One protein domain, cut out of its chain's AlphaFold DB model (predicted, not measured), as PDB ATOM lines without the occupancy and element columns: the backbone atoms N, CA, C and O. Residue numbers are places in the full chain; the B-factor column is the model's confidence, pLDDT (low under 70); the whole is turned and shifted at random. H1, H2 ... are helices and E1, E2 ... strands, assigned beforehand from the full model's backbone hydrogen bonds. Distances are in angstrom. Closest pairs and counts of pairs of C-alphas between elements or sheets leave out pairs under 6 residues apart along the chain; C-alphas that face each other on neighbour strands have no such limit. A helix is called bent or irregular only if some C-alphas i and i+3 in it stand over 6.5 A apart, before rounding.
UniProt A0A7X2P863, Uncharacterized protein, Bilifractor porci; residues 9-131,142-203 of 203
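Overview. This is residues 9 to 131 and 142 to 203 of the 203 residues of an uncharacterized protein of Bilifractor porci (UniProt A0A7X2P863). The long helix H7 runs through the middle; H1 and H3, joined by H2, pack on one side of it, and on another side H8, H9 and H10 make with it a four-helix up-and-down bundle, each helix running against the one before. The hairpin of H4 and H5 starts at H7, with H4 about perpendicular to it, and the small strand hairpin E1-E2 links H3 to H4. The printed part has 185 residues with ten named helices and two named strands, in the order H1 H2 H3 E1 E2 H4 H5 H6 H7 H8 H9 H10; the sheet E1 - E2 is antiparallel and the class is mostly helix. The whole is compact, with a radius of gyration of the C-alphas of 16.8 A and spans of 50 by 41 by 34 A.

Arrangement. Start at the antiparallel hairpin of E1, residues 50 to 53, and E2, residues 56 to 59, where N 58 and O 51 are 2.9 A apart, within hydrogen-bond range. Before it H3, residues 37 to 49, and after it H4, residues 60 to 71, touch only at their ends, and only just, with 3 pairs of C-alphas within 8 A, the closest those of Arg 49 and Phe 60, 5.0 A. Next find the hub, H7, residues 104 to 128, which touches six helices. Its closest C-alphas are Val 110 to Arg 42 of H3, 6.5 A; Asn 117 to Lys 14 of H1, residues 9 to 15, 5.6 A; Met 118 to Phe 61 of H4, 6.4 A; Gly 107 to Ala 100 of H6, residues 97 to 101, 4.2 A; Ile 123 to Ile 151 of H8, residues 144 to 166, 6.8 A; and Tyr 116 to Ala 178 of H9, residues 173 to 186, 4.4 A, at a steep tilt of 45 degrees. H2, residues 19 to 33, forms helical hairpins with H1 and H3. H5, residues 81 to 94, forms one with H4, a shallow tilt of 21 degrees, closest at Gly 64 and Ile 91, 4.6 A between C-alphas. H10, residues 188 to 201, touches H8, closest at the C-alphas of Ser 152 and Leu 194, 5.2 A, and is apart from H7. Every O i to N i+4 pair is within hydrogen-bond range in H1, H2, H3, H4, H5, H6, H7 and H9, against 17 of 19 in H8 and 6 of 10 in H10.

Along the chain. Find C-alpha 9 at (-19.947, -14.127, 14.159), where H1 begins. H7 runs 36.3 A from C-alpha 104 at (-0.644, -25.229, 15.183). H8 spans 32.1 A with a kink of 27 degrees near residue 157, and is irregular, only just: C-alphas 159 and 162 are 6.8 A apart. H10, 22.0 A long, is irregular at C-alphas 189 and 192, 8.0 A apart, and ends at C-alpha 201 (11.780, 0.266, 0.892).

Size, cuts and confidence. The two C-alphas farthest apart, those of Ser 32 and Ala 77, are 53.4 A apart. Residues 132 to 141 are not printed, and C-alphas 131 and 142 are 9.9 A apart across this cut, which the link H7 to H8 crosses. Of the links that are printed whole, none is long. The mean pLDDT of the printed part is 90.9; look for values under 70 at residues 72 to 79, 129 to 131, 142 to 143 and 203.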
ATOM      1  N   TRP A   9     -20.275 -14.505  12.785       94.94
ATOM      2  CA  TRP A   9     -19.947 -14.127  14.159       94.94
ATOM      3  C   TRP A   9     -18.433 -13.983  14.386       94.94
ATOM      4  O   TRP A   9     -18.031 -13.138  15.179       94.94
ATOM      5  N   VAL A  10     -17.584 -14.743  13.679       95.56
ATOM      6  CA  VAL A  10     -16.116 -14.623  13.768       95.56
ATOM      7  C   VAL A  10     -15.685 -13.279  13.192       95.56
ATOM      8  O   VAL A  10     -14.931 -12.553  13.839       95.56
ATOM      9  N   GLN A  11     -16.256 -12.878  12.052       94.50
ATOM     10  CA  GLN A  11     -16.041 -11.541  11.492       94.50
ATOM     11  C   GLN A  11     -16.484 -10.447  12.468       94.50
ATOM     12  O   GLN A  11     -15.761  -9.475  12.684       94.50
ATOM     13  N   GLN A  12     -17.652 -10.597  13.097       95.75
ATOM     14  CA  GLN A  12     -18.129  -9.651  14.110       95.75
ATOM     15  C   GLN A  12     -17.173  -9.589  15.310       95.75
ATOM     16  O   GLN A  12     -16.744  -8.504  15.692       95.75
ATOM     17  N   PHE A  13     -16.764 -10.740  15.846       96.88
ATOM     18  CA  PHE A  13     -15.824 -10.859  16.961       96.88
ATOM     19  C   PHE A  13     -14.469 -10.210  16.657       96.88
ATOM     20  O   PHE A  13     -13.905  -9.497  17.489       96.88
ATOM     21  N   LYS A  14     -13.938 -10.441  15.456       95.06
ATOM     22  CA  LYS A  14     -12.663  -9.892  14.990       95.06
ATOM     23  C   LYS A  14     -12.718  -8.371  14.809       95.06
ATOM     24  O   LYS A  14     -11.708  -7.693  14.992       95.06
ATOM     25  N   ARG A  15     -13.883  -7.812  14.467       95.38
ATOM     26  CA  ARG A  15     -14.066  -6.376  14.186       95.38
ATOM     27  C   ARG A  15     -14.555  -5.555  15.382       95.38
ATOM     28  O   ARG A  15     -14.337  -4.344  15.385       95.38
ATOM     29  N   GLU A  16     -15.198  -6.183  16.364       96.69
ATOM     30  CA  GLU A  16     -15.679  -5.535  17.587       96.69
ATOM     31  C   GLU A  16     -14.501  -5.059  18.451       96.69
ATOM     32  O   GLU A  16     -13.566  -5.810  18.712       96.69
ATOM     33  N   MET A  17     -14.527  -3.801  18.883       92.25
ATOM     34  CA  MET A  17     -13.446  -3.172  19.655       92.25
ATOM     35  C   MET A  17     -13.831  -2.963  21.122       92.25
ATOM     36  O   MET A  17     -12.956  -2.765  21.965       92.25
ATOM     37  N   ASP A  18     -15.123  -3.024  21.448       93.31
ATOM     38  CA  ASP A  18     -15.589  -3.024  22.824       93.31
ATOM     39  C   ASP A  18     -15.330  -4.389  23.475       93.31
ATOM     40  O   ASP A  18     -15.852  -5.420  23.048       93.31
ATOM     41  N   ARG A  19     -14.536  -4.392  24.549       92.81
ATOM     42  CA  ARG A  19     -14.162  -5.606  25.289       92.81
ATOM     43  C   ARG A  19     -15.374  -6.425  25.745       92.81
ATOM     44  O   ARG A  19     -15.314  -7.654  25.698       92.81
ATOM     45  N   GLY A  20     -16.416  -5.764  26.250       94.88
ATOM     46  CA  GLY A  20     -17.598  -6.421  26.803       94.88
ATOM     47  C   GLY A  20     -18.381  -7.129  25.707       94.88
ATOM     48  O   GLY A  20     -18.552  -8.345  25.762       94.88
ATOM     49  N   LYS A  21     -18.724  -6.398  24.645       97.19
ATOM     50  CA  LYS A  21     -19.428  -6.951  23.479       97.19
ATOM     51  C   LYS A  21     -18.648  -8.070  22.808       97.19
ATOM     52  O   LYS A  21     -19.216  -9.077  22.400       97.19
ATOM     53  N   ARG A  22     -17.326  -7.929  22.721       96.56
ATOM     54  CA  ARG A  22     -16.464  -8.947  22.122       96.56
ATOM     55  C   ARG A  22     -16.490 -10.257  22.915       96.56
ATOM     56  O   ARG A  22     -16.511 -11.332  22.320       96.56
ATOM     57  N   ARG A  23     -16.554 -10.172  24.248       97.06
ATOM     58  CA  ARG A  23     -16.773 -11.334  25.120       97.06
ATOM     59  C   ARG A  23     -18.166 -11.934  24.921       97.06
ATOM     60  O   ARG A  23     -18.259 -13.145  24.761       97.06
ATOM     61  N   GLU A  24     -19.208 -11.108  24.859       98.00
ATOM     62  CA  GLU A  24     -20.587 -11.567  24.629       98.00
ATOM     63  C   GLU A  24     -20.728 -12.337  23.307       98.00
ATOM     64  O   GLU A  24     -21.322 -13.414  23.294       98.00
ATOM     65  N   ILE A  25     -20.133 -11.843  22.213       98.19
ATOM     66  CA  ILE A  25     -20.136 -12.532  20.909       98.19
ATOM     67  C   ILE A  25     -19.515 -13.929  21.034       98.19
ATOM     68  O   ILE A  25     -20.087 -14.909  20.555       98.19
ATOM     69  N   LEU A  26     -18.356 -14.037  21.693       97.81
ATOM     70  CA  LEU A  26     -17.666 -15.316  21.862       97.81
ATOM     71  C   LEU A  26     -18.448 -16.280  22.764       97.81
ATOM     72  O   LEU A  26     -18.519 -17.473  22.474       97.81
ATOM     73  N   GLU A  27     -19.048 -15.784  23.843       98.06
ATOM     74  CA  GLU A  27     -19.867 -16.594  24.749       98.06
ATOM     75  C   GLU A  27     -21.130 -17.120  24.057       98.06
ATOM     76  O   GLU A  27     -21.459 -18.297  24.208       98.06
ATOM     77  N   GLN A  28     -21.795 -16.294  23.246       97.81
ATOM     78  CA  GLN A  28     -22.946 -16.710  22.441       97.81
ATOM     79  C   GLN A  28     -22.560 -17.758  21.393       97.81
ATOM     80  O   GLN A  28     -23.276 -18.747  21.233       97.81
ATOM     81  N   ALA A  29     -21.415 -17.586  20.724       96.62
ATOM     82  CA  ALA A  29     -20.890 -18.589  19.804       96.62
ATOM     83  C   ALA A  29     -20.636 -19.916  20.535       96.62
ATOM     84  O   ALA A  29     -21.206 -20.938  20.169       96.62
ATOM     85  N   ILE A  30     -19.894 -19.908  21.648       97.38
ATOM     86  CA  ILE A  30     -19.634 -21.119  22.447       97.38
ATOM     87  C   ILE A  30     -20.935 -21.787  22.914       97.38
ATOM     88  O   ILE A  30     -21.031 -23.013  22.889       97.38
ATOM     89  N   ALA A  31     -21.943 -21.014  23.323       97.38
ATOM     90  CA  ALA A  31     -23.237 -21.556  23.729       97.38
ATOM     91  C   ALA A  31     -24.005 -22.198  22.560       97.38
ATOM     92  O   ALA A  31     -24.686 -23.203  22.758       97.38
ATOM     93  N   SER A  32     -23.896 -21.634  21.354       95.44
ATOM     94  CA  SER A  32     -24.615 -22.109  20.168       95.44
ATOM     95  C   SER A  32     -23.962 -23.315  19.493       95.44
ATOM     96  O   SER A  32     -24.667 -24.156  18.944       95.44
ATOM     97  N   GLU A  33     -22.634 -23.377  19.457       94.00
ATOM     98  CA  GLU A  33     -21.886 -24.346  18.639       94.00
ATOM     99  C   GLU A  33     -20.838 -25.145  19.428       94.00
ATOM    100  O   GLU A  33     -20.213 -26.053  18.881       94.00
ATOM    101  N   GLY A  34     -20.696 -24.882  20.728       94.19
ATOM    102  CA  GLY A  34     -19.811 -25.611  21.630       94.19
ATOM    103  C   GLY A  34     -18.390 -25.045  21.722       94.19
ATOM    104  O   GLY A  34     -17.983 -24.116  21.019       94.19
ATOM    105  N   MET A  35     -17.612 -25.627  22.638       96.38
ATOM    106  CA  MET A  35     -16.207 -25.278  22.855       96.38
ATOM    107  C   MET A  35     -15.309 -26.037  21.872       96.38
ATOM    108  O   MET A  35     -14.789 -27.104  22.195       96.38
ATOM    109  N   SER A  36     -15.140 -25.498  20.664       95.38
ATOM    110  CA  SER A  36     -14.122 -25.983  19.726       95.38
ATOM    111  C   SER A  36     -12.707 -25.559  20.166       95.38
ATOM    112  O   SER A  36     -12.582 -24.615  20.954       95.38
ATOM    113  N   PRO A  37     -11.633 -26.187  19.649       95.19
ATOM    114  CA  PRO A  37     -10.260 -25.743  19.908       95.19
ATOM    115  C   PRO A  37     -10.020 -24.269  19.546       95.19
ATOM    116  O   PRO A  37      -9.369 -23.543  20.296       95.19
ATOM    117  N   GLU A  38     -10.603 -23.786  18.444       95.88
ATOM    118  CA  GLU A  38     -10.536 -22.378  18.039       95.88
ATOM    119  C   GLU A  38     -11.188 -21.467  19.088       95.88
ATOM    120  O   GLU A  38     -10.646 -20.417  19.426       95.88
ATOM    121  N   ASN A  39     -12.361 -21.853  19.601       96.69
ATOM    122  CA  ASN A  39     -13.101 -21.063  20.584       96.69
ATOM    123  C   ASN A  39     -12.423 -21.082  21.957       96.69
ATOM    124  O   ASN A  39     -12.403 -20.058  22.643       96.69
ATOM    125  N   GLU A  40     -11.814 -22.208  22.331       97.88
ATOM    126  CA  GLU A  40     -10.970 -22.297  23.518       97.88
ATOM    127  C   GLU A  40      -9.788 -21.325  23.412       97.88
ATOM    128  O   GLU A  40      -9.549 -20.542  24.334       97.88
ATOM    129  N   LEU A  41      -9.093 -21.309  22.269       98.31
ATOM    130  CA  LEU A  41      -7.982 -20.391  22.046       98.31
ATOM    131  C   LEU A  41      -8.437 -18.928  22.003       98.31
ATOM    132  O   LEU A  41      -7.827 -18.098  22.674       98.31
ATOM    133  N   ARG A  42      -9.530 -18.597  21.295       98.06
ATOM    134  CA  ARG A  42     -10.112 -17.238  21.296       98.06
ATOM    135  C   ARG A  42     -10.390 -16.764  22.715       98.06
ATOM    136  O   ARG A  42     -10.057 -15.633  23.056       98.06
ATOM    137  N   LYS A  43     -10.945 -17.638  23.560       97.88
ATOM    138  CA  LYS A  43     -11.220 -17.327  24.964       97.88
ATOM    139  C   LYS A  43      -9.929 -17.096  25.749       97.88
ATOM    140  O   LYS A  43      -9.807 -16.070  26.414       97.88
ATOM    141  N   LYS A  44      -8.948 -17.998  25.625       98.12
ATOM    142  CA  LYS A  44      -7.641 -17.864  26.287       98.12
ATOM    143  C   LYS A  44      -6.918 -16.578  25.873       98.12
ATOM    144  O   LYS A  44      -6.391 -15.887  26.742       98.12
ATOM    145  N   LEU A  45      -6.917 -16.224  24.585       98.19
ATOM    146  CA  LEU A  45      -6.324 -14.976  24.094       98.19
ATOM    147  C   LEU A  45      -7.068 -13.747  24.615       98.19
ATOM    148  O   LEU A  45      -6.422 -12.826  25.109       98.19
ATOM    149  N   LEU A  46      -8.404 -13.742  24.566       96.88
ATOM    150  CA  LEU A  46      -9.222 -12.623  25.037       96.88
ATOM    151  C   LEU A  46      -8.989 -12.338  26.528       96.88
ATOM    152  O   LEU A  46      -8.800 -11.185  26.927       96.88
ATOM    153  N   ASP A  47      -8.955 -13.387  27.351       95.56
ATOM    154  CA  ASP A  47      -8.700 -13.268  28.787       95.56
ATOM    155  C   ASP A  47      -7.251 -12.852  29.076       95.56
ATOM    156  O   ASP A  47      -7.003 -12.015  29.946       95.56
ATOM    157  N   ALA A  48      -6.283 -13.374  28.315       95.62
ATOM    158  CA  ALA A  48      -4.879 -13.019  28.476       95.62
ATOM    159  C   ALA A  48      -4.547 -11.605  27.964       95.62
ATOM    160  O   ALA A  48      -3.594 -10.994  28.454       95.62
ATOM    161  N   ARG A  49      -5.317 -11.085  27.001       96.62
ATOM    162  CA  ARG A  49      -5.203  -9.719  26.483       96.62
ATOM    163  C   ARG A  49      -5.701  -8.696  27.489       96.62
ATOM    164  O   ARG A  49      -5.023  -7.695  27.704       96.62
ATOM    165  N   TYR A  50      -6.867  -8.936  28.086       93.06
ATOM    166  CA  TYR A  50      -7.517  -7.991  28.989       93.06
ATOM    167  C   TYR A  50      -7.417  -8.435  30.449       93.06
ATOM    168  O   TYR A  50      -8.407  -8.839  31.067       93.06
ATOM    169  N   THR A  51      -6.226  -8.305  31.020       87.81
ATOM    170  CA  THR A  51      -5.977  -8.595  32.437       87.81
ATOM    171  C   THR A  51      -5.464  -7.355  33.170       87.81
ATOM    172  O   THR A  51      -5.329  -6.279  32.585       87.81
ATOM    173  N   SER A  52      -5.241  -7.478  34.472       86.25
ATOM    174  CA  SER A  52      -4.744  -6.390  35.307       86.25
ATOM    175  C   SER A  52      -3.258  -6.563  35.591       86.25
ATOM    176  O   SER A  52      -2.771  -7.673  35.807       86.25
ATOM    177  N   GLN A  53      -2.532  -5.451  35.641       82.12
ATOM    178  CA  GLN A  53      -1.174  -5.393  36.167       82.12
ATOM    179  C   GLN A  53      -1.120  -4.306  37.233       82.12
ATOM    180  O   GLN A  53      -1.461  -3.162  36.952       82.12
ATOM    181  N   ASN A  54      -0.667  -4.658  38.441       85.69
ATOM    182  CA  ASN A  54      -0.648  -3.747  39.591       85.69
ATOM    183  C   ASN A  54      -2.022  -3.079  39.814       85.69
ATOM    184  O   ASN A  54      -2.109  -1.860  39.920       85.69
ATOM    185  N   ASP A  55      -3.092  -3.880  39.775       86.25
ATOM    186  CA  ASP A  55      -4.499  -3.461  39.909       86.25
ATOM    187  C   ASP A  55      -5.033  -2.489  38.837       86.25
ATOM    188  O   ASP A  55      -6.201  -2.103  38.875       86.25
ATOM    189  N   ALA A  56      -4.231  -2.154  37.823       85.94
ATOM    190  CA  ALA A  56      -4.659  -1.359  36.679       85.94
ATOM    191  C   ALA A  56      -5.056  -2.262  35.495       85.94
ATOM    192  O   ALA A  56      -4.302  -3.182  35.161       85.94
ATOM    193  N   PRO A  57      -6.193  -2.007  34.820       88.31
ATOM    194  CA  PRO A  57      -6.532  -2.683  33.571       88.31
ATOM    195  C   PRO A  57      -5.489  -2.404  32.485       88.31
ATOM    196  O   PRO A  57      -5.163  -1.246  32.217       88.31
ATOM    197  N   VAL A  58      -4.995  -3.455  31.830       91.38
ATOM    198  CA  VAL A  58      -4.028  -3.356  30.730       91.38
ATOM    199  C   VAL A  58      -4.527  -4.169  29.537       91.38
ATOM    200  O   VAL A  58      -4.909  -5.328  29.682       91.38
ATOM    201  N   ASP A  59      -4.488  -3.568  28.345       96.06
ATOM    202  CA  ASP A  59      -4.540  -4.311  27.083       96.06
ATOM    203  C   ASP A  59      -3.105  -4.710  26.709       96.06
ATOM    204  O   ASP A  59      -2.301  -3.883  26.264       96.06
ATOM    205  N   PHE A  60      -2.761  -5.979  26.930       97.31
ATOM    206  CA  PHE A  60      -1.411  -6.489  26.679       97.31
ATOM    207  C   PHE A  60      -1.060  -6.485  25.192       97.31
ATOM    208  O   PHE A  60       0.104  -6.316  24.847       97.31
ATOM    209  N   PHE A  61      -2.042  -6.575  24.294       98.12
ATOM    210  CA  PHE A  61      -1.775  -6.521  22.860       98.12
ATOM    211  C   PHE A  61      -1.399  -5.105  22.420       98.12
ATOM    212  O   PHE A  61      -0.435  -4.940  21.667       98.12
ATOM    213  N   ILE A  62      -2.077  -4.084  22.958       96.69
ATOM    214  CA  ILE A  62      -1.673  -2.681  22.782       96.69
ATOM    215  C   ILE A  62      -0.316  -2.416  23.439       96.69
ATOM    216  O   ILE A  62       0.506  -1.705  22.867       96.69
ATOM    217  N   ARG A  63      -0.014  -3.023  24.593       96.31
ATOM    218  CA  ARG A  63       1.325  -2.923  25.193       96.31
ATOM    219  C   ARG A  63       2.415  -3.503  24.288       96.31
ATOM    220  O   ARG A  63       3.462  -2.871  24.140       96.31
ATOM    221  N   GLY A  64       2.161  -4.647  23.653       97.38
ATOM    222  CA  GLY A  64       3.059  -5.234  22.657       97.38
ATOM    223  C   GLY A  64       3.280  -4.295  21.467       97.38
ATOM    224  O   GLY A  64       4.424  -4.011  21.120       97.38
ATOM    225  N   TRP A  65       2.206  -3.705  20.926       96.50
ATOM    226  CA  TRP A  65       2.296  -2.673  19.883       96.50
ATOM    227  C   TRP A  65       3.144  -1.478  20.324       96.50
ATOM    228  O   TRP A  65       4.056  -1.068  19.607       96.50
ATOM    229  N   MET A  66       2.896  -0.940  21.522       94.50
ATOM    230  CA  MET A  66       3.667   0.181  22.059       94.50
ATOM    231  C   MET A  66       5.143  -0.188  22.196       94.50
ATOM    232  O   MET A  66       6.003   0.578  21.770       94.50
ATOM    233  N   THR A  67       5.443  -1.379  22.717       95.00
ATOM    234  CA  THR A  67       6.816  -1.886  22.853       95.00
ATOM    235  C   THR A  67       7.505  -1.965  21.494       95.00
ATOM    236  O   THR A  67       8.596  -1.418  21.348       95.00
ATOM    237  N   MET A  68       6.841  -2.536  20.482       94.25
ATOM    238  CA  MET A  68       7.352  -2.574  19.110       94.25
ATOM    239  C   MET A  68       7.582  -1.155  18.572       94.25
ATOM    240  O   MET A  68       8.654  -0.856  18.063       94.25
ATOM    241  N   SER A  69       6.635  -0.233  18.762       91.81
ATOM    242  CA  SER A  69       6.770   1.159  18.308       91.81
ATOM    243  C   SER A  69       7.920   1.921  18.980       91.81
ATOM    244  O   SER A  69       8.535   2.787  18.359       91.81
ATOM    245  N   PHE A  70       8.267   1.585  20.226       88.50
ATOM    246  CA  PHE A  70       9.396   2.195  20.924       88.50
ATOM    247  C   PHE A  70      10.750   1.666  20.450       88.50
ATOM    248  O   PHE A  70      11.735   2.388  20.593       88.50
ATOM    249  N   LEU A  71      10.803   0.489  19.813       86.31
ATOM    250  CA  LEU A  71      12.025   0.009  19.158       86.31
ATOM    251  C   LEU A  71      12.470   0.944  18.022       86.31
ATOM    252  O   LEU A  71      13.660   1.018  17.740       86.31
ATOM    253  N   ASN A  72      11.543   1.711  17.434       69.12
ATOM    254  CA  ASN A  72      11.837   2.756  16.450       69.12
ATOM    255  C   ASN A  72      12.348   4.069  17.079       69.12
ATOM    256  O   ASN A  72      13.050   4.843  16.434       69.12
ATOM    257  N   ASN A  73      11.971   4.371  18.328       57.12
ATOM    258  CA  ASN A  73      11.985   5.747  18.841       57.12
ATOM    259  C   ASN A  73      13.265   6.165  19.583       57.12
ATOM    260  O   ASN A  73      13.288   7.185  20.272       57.12
ATOM    261  N   SER A  74      14.359   5.419  19.465       46.56
ATOM    262  CA  SER A  74      15.694   5.913  19.826       46.56
ATOM    263  C   SER A  74      16.724   5.032  19.144       46.56
ATOM    264  O   SER A  74      16.708   3.824  19.348       46.56
ATOM    265  N   GLY A  75      17.579   5.647  18.319       51.31
ATOM    266  CA  GLY A  75      18.479   4.987  17.377       51.31
ATOM    267  C   GLY A  75      18.920   3.586  17.789       51.31
ATOM    268  O   GLY A  75      19.517   3.408  18.849       51.31
ATOM    269  N   HIS A  76      18.687   2.613  16.905       51.62
ATOM    270  CA  HIS A  76      19.141   1.223  17.019       51.62
ATOM    271  C   HIS A  76      20.624   1.080  17.436       51.62
ATOM    272  O   HIS A  76      21.031   0.040  17.941       51.62
ATOM    273  N   ALA A  77      21.427   2.139  17.282       53.78
ATOM    274  CA  ALA A  77      22.809   2.236  17.741       53.78
ATOM    275  C   ALA A  77      23.003   2.414  19.268       53.78
ATOM    276  O   ALA A  77      24.088   2.116  19.764       53.78
ATOM    277  N   LEU A  78      22.010   2.904  20.023       54.03
ATOM    278  CA  LEU A  78      22.145   3.231  21.455       54.03
ATOM    279  C   LEU A  78      21.627   2.132  22.397       54.03
ATOM    280  O   LEU A  78      22.054   2.069  23.551       54.03
ATOM    281  N   PHE A  79      20.747   1.242  21.930       62.06
ATOM    282  CA  PHE A  79      20.293   0.098  22.718       62.06
ATOM    283  C   PHE A  79      21.141  -1.135  22.414       62.06
ATOM    284  O   PHE A  79      21.200  -1.625  21.291       62.06
ATOM    285  N   GLY A  80      21.794  -1.684  23.440       74.12
ATOM    286  CA  GLY A  80      22.528  -2.936  23.285       74.12
ATOM    287  C   GLY A  80      21.596  -4.085  22.879       74.12
ATOM    288  O   GLY A  80      20.475  -4.176  23.381       74.12
ATOM    289  N   LYS A  81      22.090  -5.017  22.050       82.44
ATOM    290  CA  LYS A  81      21.358  -6.202  21.545       82.44
ATOM    291  C   LYS A  81      20.528  -6.938  22.610       82.44
ATOM    292  O   LYS A  81      19.439  -7.422  22.333       82.44
ATOM    293  N   ARG A  82      21.011  -6.976  23.859       86.06
ATOM    294  CA  ARG A  82      20.300  -7.591  24.994       86.06
ATOM    295  C   ARG A  82      18.968  -6.914  25.337       86.06
ATOM    296  O   ARG A  82      18.056  -7.602  25.774       86.06
ATOM    297  N   LYS A  83      18.861  -5.586  25.216       87.75
ATOM    298  CA  LYS A  83      17.611  -4.858  25.491       87.75
ATOM    299  C   LYS A  83      16.592  -5.119  24.388       87.75
ATOM    300  O   LYS A  83      15.461  -5.442  24.714       87.75
ATOM    301  N   VAL A  84      17.033  -5.066  23.129       90.19
ATOM    302  CA  VAL A  84      16.198  -5.400  21.967       90.19
ATOM    303  C   VAL A  84      15.627  -6.809  22.107       90.19
ATOM    304  O   VAL A  84      14.418  -6.975  22.024       90.19
ATOM    305  N   GLN A  85      16.461  -7.803  22.435       92.12
ATOM    306  CA  GLN A  85      15.974  -9.169  22.637       92.12
ATOM    307  C   GLN A  85      14.920  -9.255  23.749       92.12
ATOM    308  O   GLN A  85      13.879  -9.868  23.557       92.12
ATOM    309  N   LYS A  86      15.142  -8.587  24.890       94.12
ATOM    310  CA  LYS A  86      14.157  -8.553  25.985       94.12
ATOM    311  C   LYS A  86      12.825  -7.929  25.569       94.12
ATOM    312  O   LYS A  86      11.782  -8.369  26.046       94.12
ATOM    313  N   ASP A  87      12.858  -6.905  24.724       94.81
ATOM    314  CA  ASP A  87      11.645  -6.261  24.224       94.81
ATOM    315  C   ASP A  87      10.903  -7.174  23.247       94.81
ATOM    316  O   ASP A  87       9.693  -7.327  23.379       94.81
ATOM    317  N   LEU A  88      11.619  -7.858  22.349       96.12
ATOM    318  CA  LEU A  88      11.044  -8.873  21.460       96.12
ATOM    319  C   LEU A  88      10.411 -10.026  22.253       96.12
ATOM    320  O   LEU A  88       9.274 -10.407  21.980       96.12
ATOM    321  N   ASP A  89      11.087 -10.519  23.292       97.44
ATOM    322  CA  ASP A  89      10.551 -11.556  24.179       97.44
ATOM    323  C   ASP A  89       9.296 -11.062  24.924       97.44
ATOM    324  O   ASP A  89       8.325 -11.804  25.101       97.44
ATOM    325  N   SER A  90       9.280  -9.787  25.334       97.56
ATOM    326  CA  SER A  90       8.103  -9.163  25.945       97.56
ATOM    327  C   SER A  90       6.942  -9.068  24.957       97.56
ATOM    328  O   SER A  90       5.814  -9.381  25.328       97.56
ATOM    329  N   ILE A  91       7.202  -8.686  23.704       98.25
ATOM    330  CA  ILE A  91       6.183  -8.616  22.649       98.25
ATOM    331  C   ILE A  91       5.596 -10.008  22.391       98.25
ATOM    332  O   ILE A  91       4.375 -10.162  22.396       98.25
ATOM    333  N   ARG A  92       6.433 -11.047  22.259       98.50
ATOM    334  CA  ARG A  92       5.977 -12.443  22.091       98.50
ATOM    335  C   ARG A  92       5.078 -12.901  23.232       98.50
ATOM    336  O   ARG A  92       4.048 -13.535  23.003       98.50
ATOM    337  N   LYS A  93       5.453 -12.561  24.467       98.25
ATOM    338  CA  LYS A  93       4.676 -12.883  25.670       98.25
ATOM    339  C   LYS A  93       3.335 -12.151  25.708       98.25
ATOM    340  O   LYS A  93       2.338 -12.723  26.162       98.25
ATOM    341  N   ASP A  94       3.319 -10.901  25.269       98.25
ATOM    342  CA  ASP A  94       2.131 -10.052  25.228       98.25
ATOM    343  C   ASP A  94       1.135 -10.532  24.186       98.25
ATOM    344  O   ASP A  94      -0.042 -10.697  24.498       98.25
ATOM    345  N   TRP A  95       1.635 -10.855  22.997       98.56
ATOM    346  CA  TRP A  95       0.861 -11.384  21.879       98.56
ATOM    347  C   TRP A  95       0.646 -12.898  21.944       98.56
ATOM    348  O   TRP A  95       0.034 -13.462  21.053       98.56
ATOM    349  N   LYS A  96       1.097 -13.564  23.013       98.31
ATOM    350  CA  LYS A  96       0.804 -14.980  23.293       98.31
ATOM    351  C   LYS A  96       1.224 -15.936  22.167       98.31
ATOM    352  O   LYS A  96       0.531 -16.918  21.917       98.31
ATOM    353  N   PHE A  97       2.387 -15.696  21.558       98.25
ATOM    354  CA  PHE A  97       2.920 -16.529  20.468       98.25
ATOM    355  C   PHE A  97       3.001 -18.007  20.862       98.25
ATOM    356  O   PHE A  97       2.412 -18.844  20.191       98.25
ATOM    357  N   SER A  98       3.603 -18.317  22.015       98.06
ATOM    358  CA  SER A  98       3.726 -19.706  22.481       98.06
ATOM    359  C   SER A  98       2.377 -20.392  22.711       98.06
ATOM    360  O   SER A  98       2.232 -21.566  22.406       98.06
ATOM    361  N   LEU A  99       1.365 -19.660  23.196       98.06
ATOM    362  CA  LEU A  99       0.022 -20.220  23.360       98.06
ATOM    363  C   LEU A  99      -0.619 -20.520  22.000       98.06
ATOM    364  O   LEU A  99      -1.309 -21.520  21.865       98.06
ATOM    365  N   ALA A 100      -0.424 -19.661  21.000       97.62
ATOM    366  CA  ALA A 100      -0.921 -19.920  19.654       97.62
ATOM    367  C   ALA A 100      -0.198 -21.115  19.009       97.62
ATOM    368  O   ALA A 100      -0.845 -21.961  18.403       97.62
ATOM    369  N   GLU A 101       1.117 -21.244  19.190       97.25
ATOM    370  CA  GLU A 101       1.908 -22.369  18.669       97.25
ATOM    371  C   GLU A 101       1.393 -23.738  19.153       97.25
ATOM    372  O   GLU A 101       1.378 -24.689  18.371       97.25
ATOM    373  N   GLU A 102       0.879 -23.832  20.387       97.94
ATOM    374  CA  GLU A 102       0.251 -25.051  20.930       97.94
ATOM    375  C   GLU A 102      -0.952 -25.546  20.098       97.94
ATOM    376  O   GLU A 102      -1.301 -26.725  20.158       97.94
ATOM    377  N   TYR A 103      -1.567 -24.669  19.295       97.31
ATOM    378  CA  TYR A 103      -2.729 -24.956  18.445       97.31
ATOM    379  C   TYR A 103      -2.374 -25.075  16.947       97.31
ATOM    380  O   TYR A 103      -3.273 -25.163  16.108       97.31
ATOM    381  N   GLY A 104      -1.088 -25.076  16.574       95.88
ATOM    382  CA  GLY A 104      -0.644 -25.229  15.183       95.88
ATOM    383  C   GLY A 104      -1.203 -24.155  14.237       95.88
ATOM    384  O   GLY A 104      -1.260 -22.976  14.583       95.88
ATOM    385  N   GLU A 105      -1.642 -24.549  13.034       93.94
ATOM    386  CA  GLU A 105      -2.169 -23.598  12.036       93.94
ATOM    387  C   GLU A 105      -3.453 -22.898  12.508       93.94
ATOM    388  O   GLU A 105      -3.637 -21.706  12.265       93.94
ATOM    389  N   THR A 106      -4.309 -23.600  13.257       93.69
ATOM    390  CA  THR A 106      -5.470 -22.983  13.914       93.69
ATOM    391  C   THR A 106      -5.024 -21.857  14.844       93.69
ATOM    392  O   THR A 106      -5.619 -20.778  14.865       93.69
ATOM    393  N   GLY A 107      -3.946 -22.089  15.591       97.00
ATOM    394  CA  GLY A 107      -3.363 -21.091  16.471       97.00
ATOM    395  C   GLY A 107      -2.877 -19.852  15.743       97.00
ATOM    396  O   GLY A 107      -3.187 -18.730  16.147       97.00
ATOM    397  N   ARG A 108      -2.188 -20.059  14.619       95.50
ATOM    398  CA  ARG A 108      -1.725 -18.991  13.731       95.50
ATOM    399  C   ARG A 108      -2.878 -18.105  13.250       95.50
ATOM    400  O   ARG A 108      -2.784 -16.884  13.354       95.50
ATOM    401  N   GLN A 109      -3.974 -18.706  12.786       95.38
ATOM    402  CA  GLN A 109      -5.152 -17.983  12.291       95.38
ATOM    403  C   GLN A 109      -5.842 -17.174  13.397       95.38
ATOM    404  O   GLN A 109      -6.080 -15.977  13.245       95.38
ATOM    405  N   VAL A 110      -6.105 -17.800  14.547       97.94
ATOM    406  CA  VAL A 110      -6.783 -17.141  15.674       97.94
ATOM    407  C   VAL A 110      -5.929 -16.007  16.259       97.94
ATOM    408  O   VAL A 110      -6.464 -14.963  16.637       97.94
ATOM    409  N   LEU A 111      -4.601 -16.163  16.298       98.56
ATOM    410  CA  LEU A 111      -3.701 -15.089  16.716       98.56
ATOM    411  C   LEU A 111      -3.660 -13.939  15.700       98.56
ATOM    412  O   LEU A 111      -3.671 -12.773  16.102       98.56
ATOM    413  N   GLN A 112      -3.654 -14.231  14.396       98.38
ATOM    414  CA  GLN A 112      -3.743 -13.198  13.361       98.38
ATOM    415  C   GLN A 112      -5.030 -12.370  13.508       98.38
ATOM    416  O   GLN A 112      -4.975 -11.145  13.396       98.38
ATOM    417  N   ASP A 113      -6.169 -12.998  13.823       97.88
ATOM    418  CA  ASP A 113      -7.428 -12.288  14.086       97.88
ATOM    419  C   ASP A 113      -7.330 -11.344  15.291       97.88
ATOM    420  O   ASP A 113      -7.815 -10.208  15.246       97.88
ATOM    421  N   GLU A 114      -6.673 -11.786  16.364       98.50
ATOM    422  CA  GLU A 114      -6.469 -10.985  17.571       98.50
ATOM    423  C   GLU A 114      -5.534  -9.789  17.311       98.50
ATOM    424  O   GLU A 114      -5.815  -8.663  17.734       98.50
ATOM    425  N   LEU A 115      -4.457 -10.000  16.548       98.75
ATOM    426  CA  LEU A 115      -3.539  -8.944  16.110       98.75
ATOM    427  C   LEU A 115      -4.216  -7.962  15.147       98.75
ATOM    428  O   LEU A 115      -3.986  -6.756  15.243       98.75
ATOM    429  N   TYR A 116      -5.091  -8.447  14.262       98.56
ATOM    430  CA  TYR A 116      -5.891  -7.603  13.370       98.56
ATOM    431  C   TYR A 116      -6.815  -6.706  14.192       98.56
ATOM    432  O   TYR A 116      -6.890  -5.498  13.956       98.56
ATOM    433  N   ASN A 117      -7.482  -7.274  15.202       98.25
ATOM    434  CA  ASN A 117      -8.347  -6.516  16.095       98.25
ATOM    435  C   ASN A 117      -7.560  -5.432  16.847       98.25
ATOM    436  O   ASN A 117      -8.016  -4.293  16.947       98.25
ATOM    437  N   MET A 118      -6.357  -5.757  17.328       98.31
ATOM    438  CA  MET A 118      -5.458  -4.780  17.943       98.31
ATOM    439  C   MET A 118      -5.083  -3.650  16.973       98.31
ATOM    440  O   MET A 118      -5.194  -2.481  17.342       98.31
ATOM    441  N   CYS A 119      -4.719  -3.968  15.725       98.19
ATOM    442  CA  CYS A 119      -4.390  -2.957  14.717       98.19
ATOM    443  C   CYS A 119      -5.588  -2.042  14.429       98.19
ATOM    444  O   CYS A 119      -5.438  -0.825  14.348       98.19
ATOM    445  N   ARG A 120      -6.800  -2.602  14.348       96.56
ATOM    446  CA  ARG A 120      -8.033  -1.814  14.215       96.56
ATOM    447  C   ARG A 120      -8.287  -0.907  15.406       96.56
ATOM    448  O   ARG A 120      -8.648   0.252  15.205       96.56
ATOM    449  N   LEU A 121      -8.082  -1.409  16.622       95.50
ATOM    450  CA  LEU A 121      -8.202  -0.603  17.828       95.50
ATOM    451  C   LEU A 121      -7.217   0.570  17.779       95.50
ATOM    452  O   LEU A 121      -7.643   1.706  17.963       95.50
ATOM    453  N   TYR A 122      -5.949   0.329  17.437       94.75
ATOM    454  CA  TYR A 122      -4.955   1.389  17.246       94.75
ATOM    455  C   TYR A 122      -5.414   2.443  16.221       94.75
ATOM    456  O   TYR A 122      -5.444   3.630  16.543       94.75
ATOM    457  N   ILE A 123      -5.863   2.020  15.031       93.56
ATOM    458  CA  ILE A 123      -6.394   2.925  13.994       93.56
ATOM    459  C   ILE A 123      -7.558   3.764  14.545       93.56
ATOM    460  O   ILE A 123      -7.597   4.981  14.345       93.56
ATOM    461  N   SER A 124      -8.490   3.137  15.269       91.50
ATOM    462  CA  SER A 124      -9.645   3.823  15.854       91.50
ATOM    463  C   SER A 124      -9.245   4.835  16.934       91.50
ATOM    464  O   SER A 124      -9.829   5.916  17.012       91.50
ATOM    465  N   LEU A 125      -8.222   4.531  17.739       89.50
ATOM    466  CA  LEU A 125      -7.689   5.445  18.747       89.50
ATOM    467  C   LEU A 125      -7.053   6.665  18.075       89.50
ATOM    468  O   LEU A 125      -7.324   7.788  18.493       89.50
ATOM    469  N   CYS A 126      -6.304   6.476  16.983       86.88
ATOM    470  CA  CYS A 126      -5.756   7.585  16.196       86.88
ATOM    471  C   CYS A 126      -6.843   8.495  15.601       86.88
ATOM    472  O   CYS A 126      -6.625   9.695  15.466       86.88
ATOM    473  N   GLN A 127      -8.007   7.946  15.244       80.38
ATOM    474  CA  GLN A 127      -9.136   8.731  14.732       80.38
ATOM    475  C   GLN A 127      -9.897   9.495  15.820       80.38
ATOM    476  O   GLN A 127     -10.428  10.569  15.545       80.38
ATOM    477  N   ASN A 128      -9.962   8.942  17.032       72.56
ATOM    478  CA  ASN A 128     -10.783   9.463  18.128       72.56
ATOM    479  C   ASN A 128     -10.006  10.316  19.145       72.56
ATOM    480  O   ASN A 128     -10.617  10.931  20.022       72.56
ATOM    481  N   ASP A 129      -8.676  10.366  19.059       67.31
ATOM    482  CA  ASP A 129      -7.856  11.196  19.936       67.31
ATOM    483  C   ASP A 129      -8.119  12.697  19.675       67.31
ATOM    484  O   ASP A 129      -7.977  13.220  18.565       67.31
ATOM    485  N   LYS A 130      -8.533  13.411  20.733       49.81
ATOM    486  CA  LYS A 130      -8.916  14.831  20.700       49.81
ATOM    487  C   LYS A 130      -7.763  15.754  20.286       49.81
ATOM    488  O   LYS A 130      -8.045  16.848  19.801       49.81
ATOM    489  N   GLN A 131      -6.496  15.330  20.368       49.09
ATOM    490  CA  GLN A 131      -5.380  16.076  19.759       49.09
ATOM    491  C   GLN A 131      -5.421  16.113  18.220       49.09
ATOM    492  O   GLN A 131      -4.822  17.006  17.625       49.09
ATOM    493  N   VAL A 142      -6.475  18.976  10.635       55.97
ATOM    494  CA  VAL A 142      -5.770  17.852   9.992       55.97
ATOM    495  C   VAL A 142      -6.749  17.230   8.994       55.97
ATOM    496  O   VAL A 142      -7.855  16.837   9.371       55.97
ATOM    497  N   SER A 143      -6.402  17.210   7.705       65.88
ATOM    498  CA  SER A 143      -7.265  16.592   6.697       65.88
ATOM    499  C   SER A 143      -7.334  15.081   6.939       65.88
ATOM    500  O   SER A 143      -6.371  14.471   7.409       65.88
ATOM    501  N   LYS A 144      -8.462  14.452   6.585       70.19
ATOM    502  CA  LYS A 144      -8.612  12.984   6.614       70.19
ATOM    503  C   LYS A 144      -7.434  12.289   5.912       70.19
ATOM    504  O   LYS A 144      -6.917  11.298   6.410       70.19
ATOM    505  N   GLU A 145      -6.958  12.864   4.811       76.69
ATOM    506  CA  GLU A 145      -5.797  12.397   4.047       76.69
ATOM    507  C   GLU A 145      -4.477  12.450   4.838       76.69
ATOM    508  O   GLU A 145      -3.676  11.517   4.776       76.69
ATOM    509  N   SER A 146      -4.245  13.501   5.631       81.06
ATOM    510  CA  SER A 146      -3.060  13.605   6.493       81.06
ATOM    511  C   SER A 146      -3.080  12.562   7.619       81.06
ATOM    512  O   SER A 146      -2.045  11.958   7.915       81.06
ATOM    513  N   LEU A 147      -4.258  12.280   8.187       83.75
ATOM    514  CA  LEU A 147      -4.429  11.244   9.207       83.75
ATOM    515  C   LEU A 147      -4.155   9.841   8.652       83.75
ATOM    516  O   LEU A 147      -3.366   9.101   9.236       83.75
ATOM    517  N   VAL A 148      -4.754   9.491   7.510       90.56
ATOM    518  CA  VAL A 148      -4.519   8.193   6.850       90.56
ATOM    519  C   VAL A 148      -3.038   8.032   6.503       90.56
ATOM    520  O   VAL A 148      -2.456   6.978   6.755       90.56
ATOM    521  N   ASN A 149      -2.385   9.093   6.020       91.06
ATOM    522  CA  ASN A 149      -0.945   9.083   5.772       91.06
ATOM    523  C   ASN A 149      -0.120   8.807   7.037       91.06
ATOM    524  O   ASN A 149       0.825   8.018   6.973       91.06
ATOM    525  N   LYS A 150      -0.464   9.418   8.178       90.88
ATOM    526  CA  LYS A 150       0.222   9.164   9.452       90.88
ATOM    527  C   LYS A 150       0.038   7.718   9.909       90.88
ATOM    528  O   LYS A 150       1.024   7.043  10.168       90.88
ATOM    529  N   ILE A 151      -1.197   7.222   9.892       93.44
ATOM    530  CA  ILE A 151      -1.514   5.836  10.255       93.44
ATOM    531  C   ILE A 151      -0.780   4.846   9.340       93.44
ATOM    532  O   ILE A 151      -0.186   3.889   9.827       93.44
ATOM    533  N   SER A 152      -0.744   5.099   8.023       95.25
ATOM    534  CA  SER A 152       0.000   4.259   7.070       95.25
ATOM    535  C   SER A 152       1.498   4.212   7.382       95.25
ATOM    536  O   SER A 152       2.132   3.175   7.223       95.25
ATOM    537  N   ARG A 153       2.073   5.336   7.833       93.69
ATOM    538  CA  ARG A 153       3.489   5.434   8.191       93.69
ATOM    539  C   ARG A 153       3.775   4.670   9.473       93.69
ATOM    540  O   ARG A 153       4.752   3.934   9.509       93.69
ATOM    541  N   ASP A 154       2.932   4.834  10.484       94.25
ATOM    542  CA  ASP A 154       3.104   4.169  11.771       94.25
ATOM    543  C   ASP A 154       2.962   2.645  11.610       94.25
ATOM    544  O   ASP A 154       3.834   1.903  12.056       94.25
ATOM    545  N   LEU A 155       1.952   2.169  10.870       96.06
ATOM    546  CA  LEU A 155       1.798   0.742  10.547       96.06
ATOM    547  C   LEU A 155       2.965   0.200   9.724       96.06
ATOM    548  O   LEU A 155       3.494  -0.857  10.058       96.06
ATOM    549  N   PHE A 156       3.406   0.921   8.691       96.25
ATOM    550  CA  PHE A 156       4.595   0.541   7.931       96.25
ATOM    551  C   PHE A 156       5.819   0.402   8.842       96.25
ATOM    552  O   PHE A 156       6.540  -0.592   8.776       96.25
ATOM    553  N   GLN A 157       6.041   1.379   9.720       94.62
ATOM    554  CA  GLN A 157       7.204   1.370  10.589       94.62
ATOM    555  C   GLN A 157       7.169   0.181  11.557       94.62
ATOM    556  O   GLN A 157       8.142  -0.558  11.670       94.62
ATOM    557  N   VAL A 158       6.044  -0.018  12.241       95.75
ATOM    558  CA  VAL A 158       5.915  -1.028  13.299       95.75
ATOM    559  C   VAL A 158       5.834  -2.443  12.724       95.75
ATOM    560  O   VAL A 158       6.431  -3.352  13.291       95.75
ATOM    561  N   ALA A 159       5.124  -2.640  11.610       97.31
ATOM    562  CA  ALA A 159       4.818  -3.966  11.072       97.31
ATOM    563  C   ALA A 159       5.746  -4.432   9.939       97.31
ATOM    564  O   ALA A 159       5.710  -5.611   9.594       97.31
ATOM    565  N   TYR A 160       6.567  -3.544   9.366       96.25
ATOM    566  CA  TYR A 160       7.520  -3.892   8.305       96.25
ATOM    567  C   TYR A 160       8.939  -3.446   8.635       96.25
ATOM    568  O   TYR A 160       9.836  -4.279   8.709       96.25
ATOM    569  N   ALA A 161       9.137  -2.143   8.854       94.38
ATOM    570  CA  ALA A 161      10.476  -1.580   8.981       94.38
ATOM    571  C   ALA A 161      11.244  -2.153  10.175       94.38
ATOM    572  O   ALA A 161      12.348  -2.654  10.004       94.38
ATOM    573  N   ILE A 162      10.643  -2.123  11.368       93.00
ATOM    574  CA  ILE A 162      11.282  -2.626  12.589       93.00
ATOM    575  C   ILE A 162      11.568  -4.134  12.496       93.00
ATOM    576  O   ILE A 162      12.702  -4.510  12.787       93.00
ATOM    577  N   PRO A 163      10.616  -5.007  12.093       94.81
ATOM    578  CA  PRO A 163      10.921  -6.420  11.900       94.81
ATOM    579  C   PRO A 163      12.092  -6.672  10.946       94.81
ATOM    580  O   PRO A 163      12.975  -7.450  11.288       94.81
ATOM    581  N   GLU A 164      12.144  -5.976   9.808       93.56
ATOM    582  CA  GLU A 164      13.228  -6.116   8.826       93.56
ATOM    583  C   GLU A 164      14.570  -5.592   9.364       93.56
ATOM    584  O   GLU A 164      15.588  -6.271   9.256       93.56
ATOM    585  N   ASP A 165      14.585  -4.421  10.009       91.00
ATOM    586  CA  ASP A 165      15.797  -3.835  10.608       91.00
ATOM    587  C   ASP A 165      16.393  -4.729  11.713       91.00
ATOM    588  O   ASP A 165      17.592  -4.673  12.002       91.00
ATOM    589  N   LEU A 166      15.554  -5.553  12.346       91.12
ATOM    590  CA  LEU A 166      15.935  -6.480  13.408       91.12
ATOM    591  C   LEU A 166      16.143  -7.925  12.925       91.12
ATOM    592  O   LEU A 166      16.607  -8.743  13.722       91.12
ATOM    593  N   GLY A 167      15.842  -8.241  11.660       93.12
ATOM    594  CA  GLY A 167      15.940  -9.595  11.101       93.12
ATOM    595  C   GLY A 167      14.934 -10.588  11.699       93.12
ATOM    596  O   GLY A 167      15.281 -11.745  11.939       93.12
ATOM    597  N   VAL A 168      13.727 -10.121  12.034       95.44
ATOM    598  CA  VAL A 168      12.634 -10.911  12.639       95.44
ATOM    599  C   VAL A 168      11.345 -10.862  11.806       95.44
ATOM    600  O   VAL A 168      10.250 -11.114  12.306       95.44
ATOM    601  N   GLU A 169      11.446 -10.528  10.523       95.44
ATOM    602  CA  GLU A 169      10.320 -10.403   9.598       95.44
ATOM    603  C   GLU A 169       9.545 -11.712   9.394       95.44
ATOM    604  O   GLU A 169       8.320 -11.683   9.295       95.44
ATOM    605  N   GLU A 170      10.222 -12.865   9.384       96.62
ATOM    606  CA  GLU A 170       9.561 -14.170   9.276       96.62
ATOM    607  C   GLU A 170       8.753 -14.471  10.543       96.62
ATOM    608  O   GLU A 170       7.568 -14.810  10.474       96.62
ATOM    609  N   GLU A 171       9.377 -14.252  11.700       96.00
ATOM    610  CA  GLU A 171       8.777 -14.463  13.015       96.00
ATOM    611  C   GLU A 171       7.525 -13.598  13.218       96.00
ATOM    612  O   GLU A 171       6.506 -14.078  13.709       96.00
ATOM    613  N   PHE A 172       7.565 -12.333  12.793       97.75
ATOM    614  CA  PHE A 172       6.444 -11.399  12.930       97.75
ATOM    615  C   PHE A 172       5.554 -11.288  11.687       97.75
ATOM    616  O   PHE A 172       4.673 -10.427  11.643       97.75
ATOM    617  N   SER A 173       5.699 -12.185  10.713       97.44
ATOM    618  CA  SER A 173       4.921 -12.159   9.465       97.44
ATOM    619  C   SER A 173       3.401 -12.167   9.688       97.44
ATOM    620  O   SER A 173       2.665 -11.485   8.972       97.44
ATOM    621  N   ILE A 174       2.919 -12.862  10.726       97.81
ATOM    622  CA  ILE A 174       1.494 -12.882  11.102       97.81
ATOM    623  C   ILE A 174       0.988 -11.503  11.538       97.81
ATOM    624  O   ILE A 174      -0.146 -11.128  11.243       97.81
ATOM    625  N   PHE A 175       1.840 -10.722  12.205       98.44
ATOM    626  CA  PHE A 175       1.528  -9.360  12.615       98.44
ATOM    627  C   PHE A 175       1.554  -8.419  11.410       98.44
ATOM    628  O   PHE A 175       0.638  -7.613  11.250       98.44
ATOM    629  N   THR A 176       2.533  -8.570  10.514       98.19
ATOM    630  CA  THR A 176       2.582  -7.845   9.237       98.19
ATOM    631  C   THR A 176       1.306  -8.054   8.420       98.19
ATOM    632  O   THR A 176       0.709  -7.090   7.932       98.19
ATOM    633  N   GLN A 177       0.842  -9.300   8.315       97.94
ATOM    634  CA  GLN A 177      -0.391  -9.629   7.607       97.94
ATOM    635  C   GLN A 177      -1.619  -9.018   8.298       97.94
ATOM    636  O   GLN A 177      -2.409  -8.331   7.657       97.94
ATOM    637  N   ALA A 178      -1.732  -9.163   9.621       98.31
ATOM    638  CA  ALA A 178      -2.816  -8.575  10.402       98.31
ATOM    639  C   ALA A 178      -2.909  -7.043  10.265       98.31
ATOM    640  O   ALA A 178      -4.004  -6.501  10.104       98.31
ATOM    641  N   ALA A 179      -1.772  -6.340  10.299       98.19
ATOM    642  CA  ALA A 179      -1.706  -4.891  10.124       98.19
ATOM    643  C   ALA A 179      -2.126  -4.461   8.710       98.19
ATOM    644  O   ALA A 179      -2.831  -3.463   8.548       98.19
ATOM    645  N   THR A 180      -1.733  -5.240   7.699       97.62
ATOM    646  CA  THR A 180      -2.130  -5.040   6.299       97.62
ATOM    647  C   THR A 180      -3.635  -5.152   6.129       97.62
ATOM    648  O   THR A 180      -4.274  -4.235   5.611       97.62
ATOM    649  N   ASP A 181      -4.196  -6.269   6.591       96.88
ATOM    650  CA  ASP A 181      -5.616  -6.568   6.456       96.88
ATOM    651  C   ASP A 181      -6.446  -5.535   7.224       96.88
ATOM    652  O   ASP A 181      -7.445  -5.034   6.713       96.88
ATOM    653  N   ALA A 182      -5.996  -5.137   8.420       97.12
ATOM    654  CA  ALA A 182      -6.646  -4.087   9.195       97.12
ATOM    655  C   ALA A 182      -6.637  -2.742   8.460       97.12
ATOM    656  O   ALA A 182      -7.666  -2.072   8.430       97.12
ATOM    657  N   PHE A 183      -5.514  -2.344   7.852       96.12
ATOM    658  CA  PHE A 183      -5.429  -1.087   7.106       96.12
ATOM    659  C   PHE A 183      -6.316  -1.093   5.858       96.12
ATOM    660  O   PHE A 183      -7.054  -0.130   5.643       96.12
ATOM    661  N   ARG A 184      -6.282  -2.178   5.073       95.31
ATOM    662  CA  ARG A 184      -7.131  -2.364   3.887       95.31
ATOM    663  C   ARG A 184      -8.611  -2.278   4.254       95.31
ATOM    664  O   ARG A 184      -9.351  -1.532   3.619       95.31
ATOM    665  N   ASP A 185      -9.024  -2.982   5.304       93.44
ATOM    666  CA  ASP A 185     -10.417  -2.989   5.755       93.44
ATOM    667  C   ASP A 185     -10.876  -1.620   6.270       93.44
ATOM    668  O   ASP A 185     -12.030  -1.238   6.077       93.44
ATOM    669  N   TYR A 186      -9.994  -0.874   6.945       90.06
ATOM    670  CA  TYR A 186     -10.332   0.437   7.503       90.06
ATOM    671  C   TYR A 186     -10.299   1.556   6.448       90.06
ATOM    672  O   TYR A 186     -11.071   2.515   6.536       90.06
ATOM    673  N   PHE A 187      -9.415   1.449   5.450       91.50
ATOM    674  CA  PHE A 187      -9.180   2.458   4.414       91.50
ATOM    675  C   PHE A 187      -9.095   1.840   3.004       91.50
ATOM    676  O   PHE A 187      -8.047   1.932   2.358       91.50
ATOM    677  N   PRO A 188     -10.192   1.269   2.476       90.19
ATOM    678  CA  PRO A 188     -10.170   0.553   1.198       90.19
ATOM    679  C   PRO A 188      -9.738   1.436   0.015       90.19
ATOM    680  O   PRO A 188      -9.018   0.987  -0.868       90.19
ATOM    681  N   GLU A 189     -10.095   2.723   0.023       89.25
ATOM    682  CA  GLU A 189      -9.707   3.689  -1.022       89.25
ATOM    683  C   GLU A 189      -8.240   4.146  -0.928       89.25
ATOM    684  O   GLU A 189      -7.763   4.901  -1.772       89.25
ATOM    685  N   SER A 190      -7.520   3.755   0.125       88.25
ATOM    686  CA  SER A 190      -6.154   4.210   0.404       88.25
ATOM    687  C   SER A 190      -5.174   3.064   0.635       88.25
ATOM    688  O   SER A 190      -4.052   3.320   1.068       88.25
ATOM    689  N   GLU A 191      -5.557   1.823   0.320       82.12
ATOM    690  CA  GLU A 191      -4.715   0.633   0.490       82.12
ATOM    691  C   GLU A 191      -3.322   0.811  -0.142       82.12
ATOM    692  O   GLU A 191      -2.306   0.458   0.466       82.12
ATOM    693  N   GLY A 192      -3.271   1.439  -1.324       87.19
ATOM    694  CA  GLY A 192      -2.032   1.718  -2.049       87.19
ATOM    695  C   GLY A 192      -0.997   2.492  -1.228       87.19
ATOM    696  O   GLY A 192       0.189   2.231  -1.367       87.19
ATOM    697  N   LEU A 193      -1.411   3.352  -0.287       91.06
ATOM    698  CA  LEU A 193      -0.479   4.150   0.518       91.06
ATOM    699  C   LEU A 193       0.447   3.299   1.388       91.06
ATOM    700  O   LEU A 193       1.623   3.633   1.531       91.06
ATOM    701  N   LEU A 194      -0.069   2.228   1.997       92.12
ATOM    702  CA  LEU A 194       0.761   1.329   2.799       92.12
ATOM    703  C   LEU A 194       1.677   0.509   1.883       92.12
ATOM    704  O   LEU A 194       2.881   0.426   2.128       92.12
ATOM    705  N   MET A 195       1.129  -0.025   0.791       92.25
ATOM    706  CA  MET A 195       1.881  -0.858  -0.152       92.25
ATOM    707  C   MET A 195       2.985  -0.089  -0.877       92.25
ATOM    708  O   MET A 195       4.081  -0.615  -1.053       92.25
ATOM    709  N   ASP A 196       2.757   1.173  -1.224       93.06
ATOM    710  CA  ASP A 196       3.767   2.040  -1.827       93.06
ATOM    711  C   ASP A 196       4.970   2.222  -0.895       93.06
ATOM    712  O   ASP A 196       6.113   2.235  -1.350       93.06
ATOM    713  N   ARG A 197       4.751   2.303   0.426       93.38
ATOM    714  CA  ARG A 197       5.844   2.371   1.413       93.38
ATOM    715  C   ARG A 197       6.650   1.082   1.448       93.38
ATOM    716  O   ARG A 197       7.876   1.138   1.400       93.38
ATOM    717  N   VAL A 198       5.963  -0.059   1.473       89.94
ATOM    718  CA  VAL A 198       6.589  -1.389   1.436       89.94
ATOM    719  C   VAL A 198       7.419  -1.559   0.162       89.94
ATOM    720  O   VAL A 198       8.577  -1.964   0.223       89.94
ATOM    721  N   ASN A 199       6.865  -1.189  -0.991       89.31
ATOM    722  CA  ASN A 199       7.527  -1.324  -2.286       89.31
ATOM    723  C   ASN A 199       8.720  -0.375  -2.449       89.31
ATOM    724  O   ASN A 199       9.716  -0.752  -3.060       89.31
ATOM    725  N   ASN A 200       8.640   0.845  -1.910       89.38
ATOM    726  CA  ASN A 200       9.730   1.816  -1.999       89.38
ATOM    727  C   ASN A 200      10.902   1.505  -1.062       89.38
ATOM    728  O   ASN A 200      12.001   1.966  -1.335       89.38
ATOM    729  N   ARG A 201      10.697   0.724   0.005       83.25
ATOM    730  CA  ARG A 201      11.780   0.266   0.892       83.25
ATOM    731  C   ARG A 201      12.652  -0.820   0.256       83.25
ATOM    732  O   ARG A 201      13.837  -0.891   0.542       83.25
ATOM    733  N   LYS A 202      12.059  -1.653  -0.605       71.19
ATOM    734  CA  LYS A 202      12.742  -2.757  -1.304       71.19
ATOM    735  C   LYS A 202      13.599  -2.309  -2.499       71.19
ATOM    736  O   LYS A 202      14.238  -3.157  -3.116       71.19
ATOM    737  N   LYS A 203      13.540  -1.027  -2.871       57.00
ATOM    738  CA  LYS A 203      14.329  -0.422  -3.954       57.00
ATOM    739  C   LYS A 203      15.586   0.217  -3.387       57.00
ATOM    740  O   LYS A 203      16.628   0.096  -4.061       57.00
TER     741      LYS A 203